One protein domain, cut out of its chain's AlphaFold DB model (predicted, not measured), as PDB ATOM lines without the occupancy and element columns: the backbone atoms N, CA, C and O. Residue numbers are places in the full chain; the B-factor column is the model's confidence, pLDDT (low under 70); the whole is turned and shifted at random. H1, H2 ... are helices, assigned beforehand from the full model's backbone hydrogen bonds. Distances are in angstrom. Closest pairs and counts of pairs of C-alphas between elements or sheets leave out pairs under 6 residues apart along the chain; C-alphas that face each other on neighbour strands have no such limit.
ATOM      1  N   PHE A  84     144.977 183.233 134.081       81.62
ATOM      2  CA  PHE A  84     144.395 182.641 135.288       81.62
ATOM      3  C   PHE A  84     145.261 181.529 135.900       81.62
ATOM      4  O   PHE A  84     145.415 181.466 137.122       81.62
ATOM      5  N   ALA A  85     145.850 180.640 135.086       86.12
ATOM      6  CA  ALA A  85     146.750 179.626 135.636       86.12
ATOM      7  C   ALA A  85     148.051 180.243 136.144       86.12
ATOM      8  O   ALA A  85     148.594 179.734 137.120       86.12
ATOM      9  N   VAL A  86     148.528 181.331 135.527       87.19
ATOM     10  CA  VAL A  86     149.717 182.061 135.991       87.19
ATOM     11  C   VAL A  86     149.475 182.681 137.368       87.19
ATOM     12  O   VAL A  86     150.305 182.479 138.252       87.19
ATOM     13  N   ASP A  87     148.338 183.347 137.594       87.38
ATOM     14  CA  ASP A  87     147.975 183.878 138.921       87.38
ATOM     15  C   ASP A  87     147.848 182.753 139.964       87.38
ATOM     16  O   ASP A  87     148.483 182.792 141.023       87.38
ATOM     17  N   LYS A  88     147.114 181.680 139.638       89.62
ATOM     18  CA  LYS A  88     146.959 180.531 140.544       89.62
ATOM     19  C   LYS A  88     148.299 179.867 140.872       89.62
ATOM     20  O   LYS A  88     148.540 179.503 142.025       89.62
ATOM     21  N   TRP A  89     149.161 179.696 139.874       93.69
ATOM     22  CA  TRP A  89     150.504 179.155 140.056       93.69
ATOM     23  C   TRP A  89     151.359 180.084 140.922       93.69
ATOM     24  O   TRP A  89     151.971 179.614 141.880       93.69
ATOM     25  N   ALA A  90     151.346 181.393 140.668       92.44
ATOM     26  CA  ALA A  90     152.103 182.365 141.453       92.44
ATOM     27  C   ALA A  90     151.710 182.337 142.940       92.44
ATOM     28  O   ALA A  90     152.584 182.337 143.808       92.44
ATOM     29  N   ARG A  91     150.412 182.203 143.246       91.31
ATOM     30  CA  ARG A  91     149.899 182.058 144.624       91.31
ATOM     31  C   ARG A  91     150.261 180.725 145.281       91.31
ATOM     32  O   ARG A  91     150.210 180.619 146.503       91.31
ATOM     33  N   SER A  92     150.612 179.711 144.490       93.88
ATOM     34  CA  SER A  92     151.059 178.408 144.998       93.88
ATOM     35  C   SER A  92     152.548 178.373 145.364       93.88
ATOM     36  O   SER A  92     153.001 177.404 145.975       93.88
ATOM     37  N   LEU A  93     153.318 179.410 145.006       93.44
ATOM     38  CA  LEU A  93     154.742 179.478 145.320       93.44
ATOM     39  C   LEU A  93     154.972 179.655 146.834       93.44
ATOM     40  O   LEU A  93     154.280 180.447 147.478       93.44
ATOM     41  N   PRO A  94     155.975 178.971 147.417       93.50
ATOM     42  CA  PRO A  94     156.337 179.167 148.814       93.50
ATOM     43  C   PRO A  94     156.800 180.606 149.047       93.50
ATOM     44  O   PRO A  94     157.539 181.171 148.234       93.50
ATOM     45  N   VAL A  95     156.394 181.179 150.182       92.44
ATOM     46  CA  VAL A  95     156.693 182.570 150.534       92.44
ATOM     47  C   VAL A  95     158.204 182.753 150.664       92.44
ATOM     48  O   VAL A  95     158.841 182.204 151.561       92.44
ATOM     49  N   ASN A  96     158.783 183.526 149.750       95.19
ATOM     50  CA  ASN A  96     160.195 183.878 149.739       95.19
ATOM     51  C   ASN A  96     160.374 185.334 149.264       95.19
ATOM     52  O   ASN A  96     159.432 185.975 148.802       95.19
ATOM     53  N   ALA A  97     161.589 185.879 149.370       92.25
ATOM     54  CA  ALA A  97     161.859 187.277 149.013       92.25
ATOM     55  C   ALA A  97     161.588 187.612 147.527       92.25
ATOM     56  O   ALA A  97     161.410 188.779 147.180       92.25
ATOM     57  N   TYR A  98     161.546 186.604 146.652       93.06
ATOM     58  CA  TYR A  98     161.301 186.753 145.218       93.06
ATOM     59  C   TYR A  98     159.845 186.478 144.825       93.06
ATOM     60  O   TYR A  98     159.361 187.083 143.871       93.06
ATOM     61  N   SER A  99     159.127 185.622 145.559       92.88
ATOM     62  CA  SER A  99     157.748 185.237 145.235       92.88
ATOM     63  C   SER A  99     156.800 186.428 145.272       92.88
ATOM     64  O   SER A  99     155.915 186.502 144.431       92.88
ATOM     65  N   GLY A 100     157.030 187.398 146.168       91.06
ATOM     66  CA  GLY A 100     156.255 188.642 146.204       91.06
ATOM     67  C   GLY A 100     156.274 189.375 144.860       91.06
ATOM     68  O   GLY A 100     155.225 189.690 144.318       91.06
ATOM     69  N   ARG A 101     157.455 189.515 144.243       93.62
ATOM     70  CA  ARG A 101     157.589 190.175 142.932       93.62
ATOM     71  C   ARG A 101     156.892 189.405 141.813       93.62
ATOM     72  O   ARG A 101     156.371 190.019 140.890       93.62
ATOM     73  N   ILE A 102     156.915 188.074 141.878       91.69
ATOM     74  CA  ILE A 102     156.250 187.215 140.889       91.69
ATOM     75  C   ILE A 102     154.729 187.342 141.022       91.69
ATOM     76  O   ILE A 102     154.050 187.456 140.008       91.69
ATOM     77  N   ILE A 103     154.210 187.363 142.251       92.25
ATOM     78  CA  ILE A 103     152.782 187.547 142.528       92.25
ATOM     79  C   ILE A 103     152.329 188.932 142.059       92.25
ATOM     80  O   ILE A 103     151.367 189.011 141.305       92.25
ATOM     81  N   ASP A 104     153.060 189.995 142.405       93.00
ATOM     82  CA  ASP A 104     152.729 191.362 141.979       93.00
ATOM     83  C   ASP A 104     152.733 191.495 140.447       93.00
ATOM     84  O   ASP A 104     151.849 192.120 139.862       93.00
ATOM     85  N   ALA A 105     153.712 190.878 139.775       91.44
ATOM     86  CA  ALA A 105     153.782 190.866 138.317       91.44
ATOM     87  C   ALA A 105     152.630 190.067 137.685       91.44
ATOM     88  O   ALA A 105     152.072 190.503 136.678       91.44
ATOM     89  N   ALA A 106     152.263 188.921 138.268       90.12
ATOM     90  CA  ALA A 106     151.148 188.104 137.802       90.12
ATOM     91  C   ALA A 106     149.800 188.822 137.987       90.12
ATOM     92  O   ALA A 106     148.986 188.810 137.067       90.12
ATOM     93  N   ASP A 107     149.598 189.500 139.118       89.44
ATOM     94  CA  ASP A 107     148.380 190.261 139.418       89.44
ATOM     95  C   ASP A 107     148.256 191.487 138.495       89.44
ATOM     96  O   ASP A 107     147.216 191.722 137.874       89.44
ATOM     97  N   ALA A 108     149.360 192.217 138.287       91.75
ATOM     98  CA  ALA A 108     149.410 193.326 137.334       91.75
ATOM     99  C   ALA A 108     149.145 192.869 135.891       91.75
ATOM    100  O   ALA A 108     148.433 193.549 135.149       91.75
ATOM    101  N   TRP A 109     149.694 191.718 135.490       87.19
ATOM    102  CA  TRP A 109     149.449 191.117 134.180       87.19
ATOM    103  C   TRP A 109     147.994 190.683 134.009       87.19
ATOM    104  O   TRP A 109     147.377 191.007 132.994       87.19
ATOM    105  N   HIS A 110     147.423 190.003 135.004       86.38
ATOM    106  CA  HIS A 110     146.028 189.576 134.985       86.38
ATOM    107  C   HIS A 110     145.089 190.785 134.872       86.38
ATOM    108  O   HIS A 110     144.275 190.855 133.952       86.38
ATOM    109  N   GLY A 111     145.309 191.818 135.692       87.31
ATOM    110  CA  GLY A 111     144.558 193.069 135.608       87.31
ATOM    111  C   GLY A 111     144.805 193.874 134.323       87.31
ATOM    112  O   GLY A 111     143.984 194.719 133.956       87.31
ATOM    113  N   ALA A 112     145.925 193.664 133.623       88.38
ATOM    114  CA  ALA A 112     146.130 194.213 132.285       88.38
ATOM    115  C   ALA A 112     145.279 193.459 131.257       88.38
ATOM    116  O   ALA A 112     144.584 194.112 130.484       88.38
ATOM    117  N   MET A 113     145.270 192.120 131.292       84.12
ATOM    118  CA  MET A 113     144.464 191.272 130.400       84.12
ATOM    119  C   MET A 113     142.960 191.533 130.525       84.12
ATOM    120  O   MET A 113     142.268 191.618 129.504       84.12
ATOM    121  N   ASP A 114     142.475 191.745 131.748       82.50
ATOM    122  CA  ASP A 114     141.080 192.112 132.007       82.50
ATOM    123  C   ASP A 114     140.697 193.420 131.304       82.50
ATOM    124  O   ASP A 114     139.640 193.514 130.680       82.50
ATOM    125  N   ARG A 115     141.588 194.421 131.321       87.88
ATOM    126  CA  ARG A 115     141.351 195.724 130.675       87.88
ATOM    127  C   ARG A 115     141.300 195.654 129.155       87.88
ATOM    128  O   ARG A 115     140.615 196.461 128.538       87.88
ATOM    129  N   ILE A 116     142.018 194.711 128.550       86.00
ATOM    130  CA  ILE A 116     141.988 194.485 127.095       86.00
ATOM    131  C   ILE A 116     140.818 193.587 126.678       86.00
ATOM    132  O   ILE A 116     140.701 193.259 125.500       86.00
ATOM    133  N   HIS A 117     139.949 193.193 127.621       81.38
ATOM    134  CA  HIS A 117     138.825 192.284 127.390       81.38
ATOM    135  C   HIS A 117     139.251 190.967 126.726       81.38
ATOM    136  O   HIS A 117     138.471 190.334 126.012       81.38
ATOM    137  N   PHE A 118     140.476 190.505 126.986       73.94
ATOM    138  CA  PHE A 118     140.975 189.255 126.407       73.94
ATOM    139  C   PHE A 118     140.209 188.019 126.924       73.94
ATOM    140  O   PHE A 118     140.285 186.943 126.336       73.94
ATOM    141  N   ASN A 119     139.402 188.194 127.977       68.12
ATOM    142  CA  ASN A 119     138.479 187.191 128.507       68.12
ATOM    143  C   ASN A 119     137.194 187.039 127.674       68.12
ATOM    144  O   ASN A 119     136.487 186.043 127.828       68.12
ATOM    145  N   TRP A 120     136.896 187.973 126.765       76.19
ATOM    146  CA  TRP A 120     135.686 187.953 125.939       76.19
ATOM    147  C   TRP A 120     135.473 186.642 125.155       76.19
ATOM    148  O   TRP A 120     134.367 186.098 125.214       76.19
ATOM    149  N   PRO A 121     136.475 186.058 124.462       74.19
ATOM    150  CA  PRO A 121     136.289 184.770 123.792       74.19
ATOM    151  C   PRO A 121     135.987 183.620 124.768       74.19
ATOM    152  O   PRO A 121     135.188 182.742 124.442       74.19
ATOM    153  N   LEU A 122     136.557 183.636 125.979       73.12
ATOM    154  CA  LEU A 122     136.269 182.640 127.018       73.12
ATOM    155  C   LEU A 122     134.851 182.791 127.577       73.12
ATOM    156  O   LEU A 122     134.143 181.794 127.727       73.12
ATOM    157  N   GLU A 123     134.405 184.017 127.844       78.56
ATOM    158  CA  GLU A 123     133.035 184.301 128.288       78.56
ATOM    159  C   GLU A 123     132.007 183.939 127.217       78.56
ATOM    160  O   GLU A 123     130.982 183.320 127.519       78.56
ATOM    161  N   THR A 124     132.313 184.239 125.956       83.19
ATOM    162  CA  THR A 124     131.472 183.884 124.808       83.19
ATOM    163  C   THR A 124     131.394 182.368 124.653       83.19
ATOM    164  O   THR A 124     130.301 181.818 124.522       83.19
ATOM    165  N   GLY A 125     132.528 181.670 124.765       85.50
ATOM    166  CA  GLY A 125     132.579 180.209 124.738       85.50
ATOM    167  C   GLY A 125     131.810 179.571 125.895       85.50
ATOM    168  O   GLY A 125     131.038 178.637 125.684       85.50
ATOM    169  N   ARG A 126     131.944 180.102 127.116       84.12
ATOM    170  CA  ARG A 126     131.213 179.616 128.295       84.12
ATOM    171  C   ARG A 126     129.709 179.847 128.163       84.12
ATOM    172  O   ARG A 126     128.928 178.948 128.471       84.12
ATOM    173  N   THR A 127     129.305 181.013 127.675       86.12
ATOM    174  CA  THR A 127     127.897 181.338 127.407       86.12
ATOM    175  C   THR A 127     127.330 180.427 126.322       86.12
ATOM    176  O   THR A 127     126.269 179.837 126.515       86.12
ATOM    177  N   GLY A 128     128.079 180.221 125.235       88.31
ATOM    178  CA  GLY A 128     127.729 179.288 124.167       88.31
ATOM    179  C   GLY A 128     127.612 177.845 124.659       88.31
ATOM    180  O   GLY A 128     126.668 177.148 124.303       88.31
ATOM    181  N   TRP A 129     128.504 177.408 125.549       85.69
ATOM    182  CA  TRP A 129     128.443 176.080 126.161       85.69
ATOM    183  C   TRP A 129     127.223 175.901 127.067       85.69
ATOM    184  O   TRP A 129     126.560 174.867 127.013       85.69
ATOM    185  N   HIS A 130     126.893 176.897 127.891       86.56
ATOM    186  CA  HIS A 130     125.683 176.852 128.714       86.56
ATOM    187  C   HIS A 130     124.413 176.868 127.861       86.56
ATOM    188  O   HIS A 130     123.495 176.103 128.147       86.56
ATOM    189  N   TRP A 131     124.388 177.670 126.795       88.62
ATOM    190  CA  TRP A 131     123.315 177.654 125.804       88.62
ATOM    191  C   TRP A 131     123.176 176.272 125.148       88.62
ATOM    192  O   TRP A 131     122.073 175.736 125.069       88.62
ATOM    193  N   LEU A 132     124.294 175.643 124.777       85.75
ATOM    194  CA  LEU A 132     124.314 174.306 124.181       85.75
ATOM    195  C   LEU A 132     123.852 173.217 125.162       85.75
ATOM    196  O   LEU A 132     123.135 172.304 124.767       85.75
ATOM    197  N   LYS A 133     124.214 173.306 126.449       81.25
ATOM    198  CA  LYS A 133     123.671 172.398 127.475       81.25
ATOM    199  C   LYS A 133     122.175 172.604 127.694       81.25
ATOM    200  O   LYS A 133     121.456 171.628 127.876       81.25
ATOM    201  N   ALA A 134     121.715 173.855 127.694       83.19
ATOM    202  CA  ALA A 134     120.303 174.186 127.877       83.19
ATOM    203  C   ALA A 134     119.430 173.672 126.723       83.19
ATOM    204  O   ALA A 134     118.243 173.431 126.922       83.19
ATOM    205  N   GLN A 135     120.015 173.442 125.543       85.62
ATOM    206  CA  GLN A 135     119.320 172.855 124.398       85.62
ATOM    207  C   GLN A 135     118.966 171.368 124.554       85.62
ATOM    208  O   GLN A 135     118.367 170.830 123.634       85.62
ATOM    209  N   ASN A 136     119.259 170.724 125.697       68.81
ATOM    210  CA  ASN A 136     118.899 169.335 126.008       68.81
ATOM    211  C   ASN A 136     119.194 168.387 124.835       68.81
ATOM    212  O   ASN A 136     118.337 168.105 124.001       68.81
ATOM    213  N   TRP A 137     120.432 167.888 124.776       70.00
ATOM    214  CA  TRP A 137     120.837 166.912 123.767       70.00
ATOM    215  C   TRP A 137     119.800 165.780 123.689       70.00
ATOM    216  O   TRP A 137     119.553 165.131 124.715       70.00
TER     217      TRP A 137
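What this domain is: This is residues 84 to 137 of the 160 residues of an uncharacterized protein of Sphingomonas lacunae (UniProt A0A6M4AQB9). The longest helix, H2, makes a helical hairpin with the shorter H1 beside it, and H3 sticks out alone beyond the far end of H2, so that H2 and H3 form a wide, open V. The printed part has 54 residues with three named helices, in the order H1, H2, H3, and no named strand; the class is all helix. It is extended, with a radius of gyration of the C-alphas of 16.1 A, and its outline is a rod spanning 52 by 24 by 8 A.

How they stand to each other: H2, residues 99 to 115, touches H1, residues 84 to 92; their closest C-alphas, those of Ile 103 and Ala 90, are 5.3 A apart. The two run opposite ways at a shallow tilt of 20 degrees. H3, residues 120 to 134, is apart from both. Every O i to N i+4 pair is within hydrogen-bond range in H1 and H3, and 12 of 13 are in H2.

Where its parts are: H2 measures 24.3 A from C-alpha 99 at (157.748, 185.237, 145.235) to C-alpha 115. H1 measures 12.5 A, and H3 20.7 A, ending at C-alpha 134 at (120.303, 174.186, 127.877).

The domain as a whole: The C-alphas farthest apart, those of Ala 97 and Trp 137, are 52.3 A apart. The printed part has no cut. Residues 119 to 137 stand free. The link from H2 to H3 is tight, and that from H1 to H2 short. Residues 119 and 136 have pLDDT under 70.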